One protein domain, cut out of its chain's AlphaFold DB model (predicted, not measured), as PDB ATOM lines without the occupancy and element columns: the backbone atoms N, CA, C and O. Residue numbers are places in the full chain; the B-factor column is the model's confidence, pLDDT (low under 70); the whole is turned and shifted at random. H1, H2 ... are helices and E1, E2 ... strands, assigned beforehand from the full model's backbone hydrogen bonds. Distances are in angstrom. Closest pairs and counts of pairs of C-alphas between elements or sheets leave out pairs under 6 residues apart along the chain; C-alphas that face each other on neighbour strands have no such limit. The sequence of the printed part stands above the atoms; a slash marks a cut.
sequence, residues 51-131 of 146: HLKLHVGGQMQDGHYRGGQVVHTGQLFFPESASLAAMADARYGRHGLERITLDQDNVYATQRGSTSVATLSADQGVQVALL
ATOM      1  N   HIS A  51      28.518  17.765  -1.268       98.00
ATOM      2  CA  HIS A  51      29.183  18.710  -2.162       98.00
ATOM      3  C   HIS A  51      30.523  18.165  -2.651       98.00
ATOM      4  O   HIS A  51      31.297  17.613  -1.872       98.00
ATOM      5  N   LEU A  52      30.826  18.400  -3.926       95.62
ATOM      6  CA  LEU A  52      32.100  18.031  -4.531       95.62
ATOM      7  C   LEU A  52      32.655  19.174  -5.383       95.62
ATOM      8  O   LEU A  52      31.925  19.859  -6.103       95.62
ATOM      9  N   LYS A  53      33.969  19.376  -5.281       95.25
ATOM     10  CA  LYS A  53      34.748  20.286  -6.121       95.25
ATOM     11  C   LYS A  53      35.982  19.547  -6.612       95.25
ATOM     12  O   LYS A  53      36.707  18.968  -5.807       95.25
ATOM     13  N   LEU A  54      36.209  19.569  -7.921       95.31
ATOM     14  CA  LEU A  54      37.396  18.981  -8.528       95.31
ATOM     15  C   LEU A  54      38.339  20.103  -8.925       95.31
ATOM     16  O   LEU A  54      37.945  21.055  -9.606       95.31
ATOM     17  N   HIS A  55      39.586  19.957  -8.496       95.31
ATOM     18  CA  HIS A  55      40.662  20.868  -8.818       95.31
ATOM     19  C   HIS A  55      41.737  20.132  -9.624       95.31
ATOM     20  O   HIS A  55      42.064  18.989  -9.310       95.31
ATOM     21  N   VAL A  56      42.306  20.790 -10.635       94.31
ATOM     22  CA  VAL A  56      43.420  20.260 -11.440       94.31
ATOM     23  C   VAL A  56      44.654  21.137 -11.257       94.31
ATOM     24  O   VAL A  56      44.547  22.363 -11.249       94.31
ATOM     25  N   GLY A  57      45.825  20.511 -11.105       92.56
ATOM     26  CA  GLY A  57      47.118  21.201 -11.018       92.56
ATOM     27  C   GLY A  57      47.447  21.813  -9.651       92.56
ATOM     28  O   GLY A  57      48.298  22.697  -9.581       92.56
ATOM     29  N   GLY A  58      46.768  21.402  -8.578       92.31
ATOM     30  CA  GLY A  58      47.168  21.743  -7.209       92.31
ATOM     31  C   GLY A  58      47.825  20.570  -6.491       92.31
ATOM     32  O   GLY A  58      47.932  19.468  -7.029       92.31
ATOM     33  N   GLN A  59      48.284  20.824  -5.271       94.06
ATOM     34  CA  GLN A  59      49.080  19.878  -4.490       94.06
ATOM     35  C   GLN A  59      48.806  20.011  -2.993       94.06
ATOM     36  O   GLN A  59      48.360  21.058  -2.521       94.06
ATOM     37  N   MET A  60      49.119  18.957  -2.240       93.00
ATOM     38  CA  MET A  60      49.155  19.021  -0.781       93.00
ATOM     39  C   MET A  60      50.475  19.641  -0.321       93.00
ATOM     40  O   MET A  60      51.548  19.204  -0.726       93.00
ATOM     41  N   GLN A  61      50.390  20.645   0.546       93.31
ATOM     42  CA  GLN A  61      51.528  21.314   1.161       93.31
ATOM     43  C   GLN A  61      51.187  21.663   2.611       93.31
ATOM     44  O   GLN A  61      50.173  22.312   2.876       93.31
ATOM     45  N   ASP A  62      52.036  21.226   3.543       91.00
ATOM     46  CA  ASP A  62      51.890  21.461   4.986       91.00
ATOM     47  C   ASP A  62      50.511  21.043   5.533       91.00
ATOM     48  O   ASP A  62      49.917  21.725   6.358       91.00
ATOM     49  N   GLY A  63      49.961  19.935   5.024       85.38
ATOM     50  CA  GLY A  63      48.635  19.437   5.411       85.38
ATOM     51  C   GLY A  63      47.450  20.139   4.735       85.38
ATOM     52  O   GLY A  63      46.305  19.773   4.987       85.38
ATOM     53  N   HIS A  64      47.693  21.096   3.836       88.00
ATOM     54  CA  HIS A  64      46.651  21.841   3.133       88.00
ATOM     55  C   HIS A  64      46.749  21.673   1.618       88.00
ATOM     56  O   HIS A  64      47.834  21.687   1.044       88.00
ATOM     57  N   TYR A  65      45.602  21.583   0.950       91.12
ATOM     58  CA  TYR A  65      45.557  21.665  -0.505       91.12
ATOM     59  C   TYR A  65      45.808  23.108  -0.960       91.12
ATOM     60  O   TYR A  65      45.174  24.040  -0.458       91.12
ATOM     61  N   ARG A  66      46.731  23.306  -1.905       91.69
ATOM     62  CA  ARG A  66      47.108  24.621  -2.437       91.69
ATOM     63  C   ARG A  66      47.208  24.603  -3.959       91.69
ATOM     64  O   ARG A  66      47.631  23.620  -4.564       91.69
ATOM     65  N   GLY A  67      46.875  25.743  -4.563       91.19
ATOM     66  CA  GLY A  67      46.925  25.943  -6.009       91.19
ATOM     67  C   GLY A  67      45.821  25.205  -6.769       91.19
ATOM     68  O   GLY A  67      44.775  24.856  -6.219       91.19
ATOM     69  N   GLY A  68      46.075  24.985  -8.058       91.31
ATOM     70  CA  GLY A  68      45.141  24.360  -8.985       91.31
ATOM     71  C   GLY A  68      43.926  25.218  -9.343       91.31
ATOM     72  O   GLY A  68      43.646  26.256  -8.745       91.31
ATOM     73  N   GLN A  69      43.190  24.753 -10.343       92.50
ATOM     74  CA  GLN A  69      41.989  25.399 -10.860       92.50
ATOM     75  C   GLN A  69      40.764  24.532 -10.594       92.50
ATOM     76  O   GLN A  69      40.804  23.330 -10.846       92.50
ATOM     77  N   VAL A  70      39.665  25.145 -10.146       94.88
ATOM     78  CA  VAL A  70      38.363  24.470 -10.054       94.88
ATOM     79  C   VAL A  70      37.836  24.206 -11.463       94.88
ATOM     80  O   VAL A  70      37.425  25.129 -12.173       94.88
ATOM     81  N   VAL A  71      37.814  22.935 -11.849       95.06
ATOM     82  CA  VAL A  71      37.307  22.492 -13.156       95.06
ATOM     83  C   VAL A  71      35.845  22.061 -13.081       95.06
ATOM     84  O   VAL A  71      35.102  22.227 -14.045       95.06
ATOM     85  N   HIS A  72      35.391  21.593 -11.914       94.12
ATOM     86  CA  HIS A  72      34.013  21.157 -11.691       94.12
ATOM     87  C   HIS A  72      33.548  21.479 -10.268       94.12
ATOM     88  O   HIS A  72      34.288  21.281  -9.304       94.12
ATOM     89  N   THR A  73      32.308  21.944 -10.130       94.81
ATOM     90  CA  THR A  73      31.575  22.015  -8.858       94.81
ATOM     91  C   THR A  73      30.242  21.316  -9.054       94.81
ATOM     92  O   THR A  73      29.514  21.636  -9.992       94.81
ATOM     93  N   GLY A  74      29.926  20.379  -8.170       95.00
ATOM     94  CA  GLY A  74      28.744  19.543  -8.299       95.00
ATOM     95  C   GLY A  74      28.261  19.012  -6.961       95.00
ATOM     96  O   GLY A  74      28.728  19.416  -5.888       95.00
ATOM     97  N   GLN A  75      27.291  18.108  -7.041       97.88
ATOM     98  CA  GLN A  75      26.675  17.468  -5.887       97.88
ATOM     99  C   GLN A  75      26.439  15.996  -6.187       97.88
ATOM    100  O   GLN A  75      25.884  15.658  -7.230       97.88
ATOM    101  N   LEU A  76      26.862  15.138  -5.265       98.00
ATOM    102  CA  LEU A  76      26.524  13.724  -5.264       98.00
ATOM    103  C   LEU A  76      25.181  13.551  -4.561       98.00
ATOM    104  O   LEU A  76      25.006  13.986  -3.420       98.00
ATOM    105  N   PHE A  77      24.260  12.891  -5.252       98.44
ATOM    106  CA  PHE A  77      22.953  12.493  -4.753       98.44
ATOM    107  C   PHE A  77      22.896  10.981  -4.532       98.44
ATOM    108  O   PHE A  77      23.767  10.231  -4.977       98.44
ATOM    109  N   PHE A  78      21.841  10.525  -3.868       98.44
ATOM    110  CA  PHE A  78      21.654   9.126  -3.493       98.44
ATOM    111  C   PHE A  78      20.306   8.613  -3.998       98.44
ATOM    112  O   PHE A  78      19.365   9.404  -4.075       98.44
ATOM    113  N   PRO A  79      20.176   7.309  -4.312       98.06
ATOM    114  CA  PRO A  79      18.886   6.704  -4.617       98.06
ATOM    115  C   PRO A  79      17.846   7.013  -3.535       98.06
ATOM    116  O   PRO A  79      18.107   6.836  -2.345       98.06
ATOM    117  N   GLU A  80      16.656   7.443  -3.954       97.19
ATOM    118  CA  GLU A  80      15.603   7.930  -3.053       97.19
ATOM    119  C   GLU A  80      15.222   6.904  -1.971       97.19
ATOM    120  O   GLU A  80      15.108   7.245  -0.795       97.19
ATOM    121  N   SER A  81      15.107   5.624  -2.339       96.31
ATOM    122  CA  SER A  81      14.806   4.540  -1.396       96.31
ATOM    123  C   SER A  81      15.888   4.359  -0.327       96.31
ATOM    124  O   SER A  81      15.570   4.074   0.826       96.31
ATOM    125  N   ALA A  82      17.159   4.559  -0.682       96.19
ATOM    126  CA  ALA A  82      18.268   4.473   0.259       96.19
ATOM    127  C   ALA A  82      18.303   5.686   1.199       96.19
ATOM    128  O   ALA A  82      18.509   5.515   2.398       96.19
ATOM    129  N   SER A  83      18.007   6.887   0.686       96.38
ATOM    130  CA  SER A  83      17.832   8.086   1.516       96.38
ATOM    131  C   SER A  83      16.718   7.894   2.540       96.38
ATOM    132  O   SER A  83      16.925   8.152   3.722       96.38
ATOM    133  N   LEU A  84      15.561   7.372   2.122       93.81
ATOM    134  CA  LEU A  84      14.456   7.060   3.031       93.81
ATOM    135  C   LEU A  84      14.858   6.047   4.111       93.81
ATOM    136  O   LEU A  84      14.564   6.264   5.285       93.81
ATOM    137  N   ALA A  85      15.565   4.978   3.734       93.62
ATOM    138  CA  ALA A  85      16.044   3.976   4.684       93.62
ATOM    139  C   ALA A  85      17.039   4.562   5.700       93.62
ATOM    140  O   ALA A  85      16.921   4.296   6.894       93.62
ATOM    141  N   ALA A  86      17.982   5.397   5.252       93.00
ATOM    142  CA  ALA A  86      18.934   6.060   6.138       93.00
ATOM    143  C   ALA A  86      18.239   7.029   7.108       93.00
ATOM    144  O   ALA A  86      18.572   7.070   8.291       93.00
ATOM    145  N   MET A  87      17.239   7.781   6.633       93.31
ATOM    146  CA  MET A  87      16.499   8.736   7.465       93.31
ATOM    147  C   MET A  87      15.539   8.072   8.465       93.31
ATOM    148  O   MET A  87      15.053   8.748   9.368       93.31
ATOM    149  N   ALA A  88      15.286   6.764   8.350       92.50
ATOM    150  CA  ALA A  88      14.531   6.007   9.349       92.50
ATOM    151  C   ALA A  88      15.343   5.719  10.630       92.50
ATOM    152  O   ALA A  88      14.769   5.363  11.659       92.50
ATOM    153  N   ASP A  89      16.670   5.871  10.593       92.50
ATOM    154  CA  ASP A  89      17.516   5.721  11.776       92.50
ATOM    155  C   ASP A  89      17.320   6.898  12.749       92.50
ATOM    156  O   ASP A  89      17.338   8.073  12.372       92.50
ATOM    157  N   ALA A  90      17.177   6.589  14.040       91.44
ATOM    158  CA  ALA A  90      16.878   7.566  15.087       91.44
ATOM    159  C   ALA A  90      17.928   8.686  15.235       91.44
ATOM    160  O   ALA A  90      17.628   9.734  15.815       91.44
ATOM    161  N   ARG A  91      19.154   8.497  14.730       91.31
ATOM    162  CA  ARG A  91      20.196   9.537  14.687       91.31
ATOM    163  C   ARG A  91      19.856  10.655  13.696       91.31
ATOM    164  O   ARG A  91      20.226  11.797  13.949       91.31
ATOM    165  N   TYR A  92      19.098  10.348  12.643       91.69
ATOM    166  CA  TYR A  92      18.642  11.285  11.607       91.69
ATOM    167  C   TYR A  92      17.195  11.769  11.810       91.69
ATOM    168  O   TYR A  92      16.651  12.467  10.964       91.69
ATOM    169  N   GLY A  93      16.537  11.404  12.915       82.19
ATOM    170  CA  GLY A  93      15.135  11.765  13.173       82.19
ATOM    171  C   GLY A  93      14.920  12.972  14.097       82.19
ATOM    172  O   GLY A  93      13.785  13.377  14.325       82.19
ATOM    173  N   ARG A  94      15.977  13.545  14.689       80.56
ATOM    174  CA  ARG A  94      15.861  14.417  15.881       80.56
ATOM    175  C   ARG A  94      15.646  15.914  15.617       80.56
ATOM    176  O   ARG A  94      15.573  16.674  16.576       80.56
ATOM    177  N   HIS A  95      15.546  16.354  14.364       79.88
ATOM    178  CA  HIS A  95      15.544  17.785  14.004       79.88
ATOM    179  C   HIS A  95      14.173  18.385  13.654       79.88
ATOM    180  O   HIS A  95      14.085  19.598  13.491       79.88
ATOM    181  N   GLY A  96      13.107  17.582  13.529       82.81
ATOM    182  CA  GLY A  96      11.742  18.084  13.276       82.81
ATOM    183  C   GLY A  96      11.520  18.760  11.913       82.81
ATOM    184  O   GLY A  96      10.464  19.340  11.685       82.81
ATOM    185  N   LEU A  97      12.506  18.700  11.017       88.31
ATOM    186  CA  LEU A  97      12.388  19.152   9.634       88.31
ATOM    187  C   LEU A  97      11.736  18.067   8.774       88.31
ATOM    188  O   LEU A  97      11.971  16.882   8.993       88.31
ATOM    189  N   GLU A  98      10.972  18.479   7.766       88.00
ATOM    190  CA  GLU A  98      10.506  17.583   6.710       88.00
ATOM    191  C   GLU A  98      11.541  17.549   5.581       88.00
ATOM    192  O   GLU A  98      12.003  18.591   5.101       88.00
ATOM    193  N   ARG A  99      11.945  16.342   5.180       91.62
ATOM    194  CA  ARG A  99      12.857  16.151   4.053       91.62
ATOM    195  C   ARG A  99      12.078  16.246   2.745       91.62
ATOM    196  O   ARG A  99      11.069  15.567   2.598       91.62
ATOM    197  N   ILE A 100      12.616  16.979   1.775       95.38
ATOM    198  CA  ILE A 100      12.121  16.929   0.394       95.38
ATOM    199  C   ILE A 100      12.802  15.811  -0.409       95.38
ATOM    200  O   ILE A 100      13.970  15.475  -0.186       95.38
ATOM    201  N   THR A 101      12.071  15.233  -1.352       96.12
ATOM    202  CA  THR A 101      12.542  14.169  -2.250       96.12
ATOM    203  C   THR A 101      13.448  14.717  -3.361       96.12
ATOM    204  O   THR A 101      13.546  15.930  -3.562       96.12
ATOM    205  N   LEU A 102      14.141  13.838  -4.101       97.12
ATOM    206  CA  LEU A 102      14.968  14.259  -5.248       97.12
ATOM    207  C   LEU A 102      14.187  15.101  -6.276       97.12
ATOM    208  O   LEU A 102      14.685  16.126  -6.730       97.12
ATOM    209  N   ASP A 103      12.972  14.690  -6.638       96.00
ATOM    210  CA  ASP A 103      12.125  15.366  -7.634       96.00
ATOM    211  C   ASP A 103      11.560  16.713  -7.153       96.00
ATOM    212  O   ASP A 103      11.170  17.543  -7.973       96.00
ATOM    213  N   GLN A 104      11.571  16.959  -5.842       97.12
ATOM    214  CA  GLN A 104      11.196  18.236  -5.235       97.12
ATOM    215  C   GLN A 104      12.388  19.196  -5.073       97.12
ATOM    216  O   GLN A 104      12.190  20.395  -4.865       97.12
ATOM    217  N   ASP A 105      13.629  18.703  -5.147       97.62
ATOM    218  CA  ASP A 105      14.829  19.520  -4.965       97.62
ATOM    219  C   ASP A 105      15.163  20.297  -6.248       97.62
ATOM    220  O   ASP A 105      15.570  19.748  -7.275       97.62
ATOM    221  N   ASN A 106      15.027  21.625  -6.182       96.44
ATOM    222  CA  ASN A 106      15.298  22.499  -7.323       96.44
ATOM    223  C   ASN A 106      16.749  22.398  -7.817       96.44
ATOM    224  O   ASN A 106      17.013  22.578  -9.004       96.44
ATOM    225  N   VAL A 107      17.709  22.120  -6.937       96.44
ATOM    226  CA  VAL A 107      19.113  22.001  -7.329       96.44
ATOM    227  C   VAL A 107      19.368  20.673  -8.031       96.44
ATOM    228  O   VAL A 107      20.045  20.658  -9.058       96.44
ATOM    229  N   TYR A 108      18.762  19.583  -7.558       97.31
ATOM    230  CA  TYR A 108      18.736  18.315  -8.289       97.31
ATOM    231  C   TYR A 108      18.152  18.500  -9.698       97.31
ATOM    232  O   TYR A 108      18.766  18.081 -10.679       97.31
ATOM    233  N   ALA A 109      17.020  19.196  -9.826       96.50
ATOM    234  CA  ALA A 109      16.391  19.438 -11.123       96.50
ATOM    235  C   ALA A 109      17.256  20.313 -12.054       96.50
ATOM    236  O   ALA A 109      17.501  19.964 -13.209       96.50
ATOM    237  N   THR A 110      17.753  21.446 -11.553       95.25
ATOM    238  CA  THR A 110      18.446  22.456 -12.374       95.25
ATOM    239  C   THR A 110      19.904  22.118 -12.680       95.25
ATOM    240  O   THR A 110      20.417  22.550 -13.711       95.25
ATOM    241  N   GLN A 111      20.575  21.317 -11.845       94.19
ATOM    242  CA  GLN A 111      21.978  20.919 -12.041       94.19
ATOM    243  C   GLN A 111      22.130  19.523 -12.657       94.19
ATOM    244  O   GLN A 111      23.202  18.925 -12.570       94.19
ATOM    245  N   ARG A 112      21.076  18.999 -13.301       93.00
ATOM    246  CA  ARG A 112      21.067  17.655 -13.910       93.00
ATOM    247  C   ARG A 112      21.450  16.569 -12.896       93.00
ATOM    248  O   ARG A 112      22.201  15.649 -13.207       93.00
ATOM    249  N   GLY A 113      20.927  16.666 -11.675       94.88
ATOM    250  CA  GLY A 113      21.250  15.774 -10.562       94.88
ATOM    251  C   GLY A 113      21.011  14.293 -10.861       94.88
ATOM    252  O   GLY A 113      21.695  13.450 -10.290       94.88
ATOM    253  N   SER A 114      20.138  13.966 -11.820       96.50
ATOM    254  CA  SER A 114      19.924  12.595 -12.301       96.50
ATOM    255  C   SER A 114      21.175  11.932 -12.885       96.50
ATOM    256  O   SER A 114      21.266  10.709 -12.872       96.50
ATOM    257  N   THR A 115      22.164  12.703 -13.351       95.94
ATOM    258  CA  THR A 115      23.463  12.171 -13.800       95.94
ATOM    259  C   THR A 115      24.495  12.077 -12.675       95.94
ATOM    260  O   THR A 115      25.624  11.676 -12.927       95.94
ATOM    261  N   SER A 116      24.129  12.479 -11.455       97.25
ATOM    262  CA  SER A 116      25.013  12.543 -10.284       97.25
ATOM    263  C   SER A 116      24.462  11.749  -9.094       97.25
ATOM    264  O   SER A 116      24.773  12.046  -7.941       97.25
ATOM    265  N   VAL A 117      23.631  10.739  -9.365       98.38
ATOM    266  CA  VAL A 117      23.148   9.787  -8.358       98.38
ATOM    267  C   VAL A 117      24.160   8.653  -8.221       98.38
ATOM    268  O   VAL A 117      24.489   7.988  -9.203       98.38
ATOM    269  N   ALA A 118      24.657   8.426  -7.006       98.31
ATOM    270  CA  ALA A 118      25.618   7.366  -6.742       98.31
ATOM    271  C   ALA A 118      25.001   5.971  -6.912       98.31
ATOM    272  O   ALA A 118      23.861   5.710  -6.520       98.31
ATOM    273  N   THR A 119      25.801   5.045  -7.436       98.31
ATOM    274  CA  THR A 119      25.508   3.612  -7.356       98.31
ATOM    275  C   THR A 119      25.896   3.121  -5.971       98.31
ATOM    276  O   THR A 119      27.005   3.389  -5.509       98.31
ATOM    277  N   LEU A 120      24.983   2.414  -5.308       97.88
ATOM    278  CA  LEU A 120      25.211   1.906  -3.962       97.88
ATOM    279  C   LEU A 120      25.550   0.421  -3.977       97.88
ATOM    280  O   LEU A 120      24.910  -0.368  -4.672       97.88
ATOM    281  N   SER A 121      26.513   0.042  -3.150       96.94
ATOM    282  CA  SER A 121      26.812  -1.341  -2.793       96.94
ATOM    283  C   SER A 121      27.087  -1.442  -1.291       96.94
ATOM    284  O   SER A 121      27.036  -0.450  -0.559       96.94
ATOM    285  N   ALA A 122      27.333  -2.657  -0.813       93.81
ATOM    286  CA  ALA A 122      27.789  -2.903   0.544       93.81
ATOM    287  C   ALA A 122      29.091  -3.699   0.490       93.81
ATOM    288  O   ALA A 122      29.187  -4.669  -0.263       93.81
ATOM    289  N   ASP A 123      30.063  -3.302   1.301       91.25
ATOM    290  CA  ASP A 123      31.321  -4.014   1.486       91.25
ATOM    291  C   ASP A 123      31.601  -4.145   2.984       91.25
ATOM    292  O   ASP A 123      31.629  -3.152   3.706       91.25
ATOM    293  N   GLN A 124      31.730  -5.381   3.469       90.19
ATOM    294  CA  GLN A 124      31.999  -5.701   4.881       90.19
ATOM    295  C   GLN A 124      31.098  -4.961   5.895       90.19
ATOM    296  O   GLN A 124      31.529  -4.578   6.980       90.19
ATOM    297  N   GLY A 125      29.823  -4.757   5.547       85.62
ATOM    298  CA  GLY A 125      28.855  -4.056   6.401       85.62
ATOM    299  C   GLY A 125      28.918  -2.525   6.327       85.62
ATOM    300  O   GLY A 125      28.135  -1.859   7.001       85.62
ATOM    301  N   VAL A 126      29.792  -1.962   5.491       89.31
ATOM    302  CA  VAL A 126      29.852  -0.533   5.170       89.31
ATOM    303  C   VAL A 126      29.127  -0.283   3.852       89.31
ATOM    304  O   VAL A 126      29.317  -1.000   2.870       89.31
ATOM    305  N   GLN A 127      28.282   0.744   3.817       94.75
ATOM    306  CA  GLN A 127      27.657   1.179   2.575       94.75
ATOM    307  C   GLN A 127      28.665   1.956   1.729       94.75
ATOM    308  O   GLN A 127      29.282   2.909   2.200       94.75
ATOM    309  N   VAL A 128      28.802   1.564   0.467       97.38
ATOM    310  CA  VAL A 128      29.693   2.204  -0.500       97.38
ATOM    311  C   VAL A 128      28.843   2.959  -1.510       97.38
ATOM    312  O   VAL A 128      27.927   2.395  -2.104       97.38
ATOM    313  N   ALA A 129      29.153   4.240  -1.704       98.00
ATOM    314  CA  ALA A 129      28.552   5.080  -2.730       98.00
ATOM    315  C   ALA A 129      29.599   5.398  -3.800       98.00
ATOM    316  O   ALA A 129      30.600   6.054  -3.518       98.00
ATOM    317  N   LEU A 130      29.363   4.935  -5.027       97.94
ATOM    318  CA  LEU A 130      30.240   5.165  -6.171       97.94
ATOM    319  C   LEU A 130      29.601   6.162  -7.137       97.94
ATOM    320  O   LEU A 130      28.486   5.948  -7.616       97.94
ATOM    321  N   LEU A 131      30.343   7.213  -7.478       97.81
ATOM    322  CA  LEU A 131      29.993   8.152  -8.537       97.81
ATOM    323  C   LEU A 131      31.176   8.297  -9.498       97.81
ATOM    324  O   LEU A 131      32.260   8.706  -9.089       97.81
TER     325      LEU A 131
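Overview. This is residues 51 to 131 of the 146 residues of an uncharacterized protein of Dyella solisilvae (UniProt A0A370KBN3). A long two-stranded hairpin, E1 and E2, reaches out as an arm whose tip folds over like a hook; at its other end the backbone goes on through two short helices, H1 and H2, joined by a wandering loop, and then through a small hairpin, E3 and E4, near the end of the printed part. Residues 88 to 98 of the loop and residues 122 to 127 round the tip of the small hairpin stick out. The printed part has 81 residues, with named elements in the order E1 E2 H1 H2 E3 E4; the class is mixed, helices and strands, and both two-stranded sheets are antiparallel. The whole is loose, with a radius of gyration of the C-alphas of 16.3 A and spans of 41 by 34 by 26 A.

Arrangement. E1, residues 51 to 61, and E2, residues 64 to 77, form an antiparallel hairpin at 163 degrees; N 54 and O 72 are 2.9 A apart, within hydrogen-bond range. E1 bends by 99 degrees at residue 57 and E2 by 115 degrees at residue 67. H1, residues 80 to 87, and H2, residues 106 to 110, are apart, and in both every O i to N i+4 pair is within hydrogen-bond range. E2 and H2 are near each other, with 5 pairs of C-alphas within 10 A. E3, residues 119 to 123, and E4, residues 126 to 130, form an antiparallel hairpin at 149 degrees; N 121 and O 128 are 2.9 A apart, within hydrogen-bond range. E2 is apart from E3 and from E4.

Along the chain. E1 begins at C-alpha 51 (29.183, 18.710, -2.162) and is 22.7 A long; E2 is 26.7 A long. H1 begins at C-alpha 80 (15.603, 7.930, -3.053). E4 ends at C-alpha 130 (30.240, 5.165, -6.171).

Size, cuts and confidence. The C-alphas farthest apart, of Gly 57 and Gly 96, are 43.0 A apart. The link from H1 to H2, 18 residues, is long. The printed part has no cut, and no printed residue is under 70 in pLDDT.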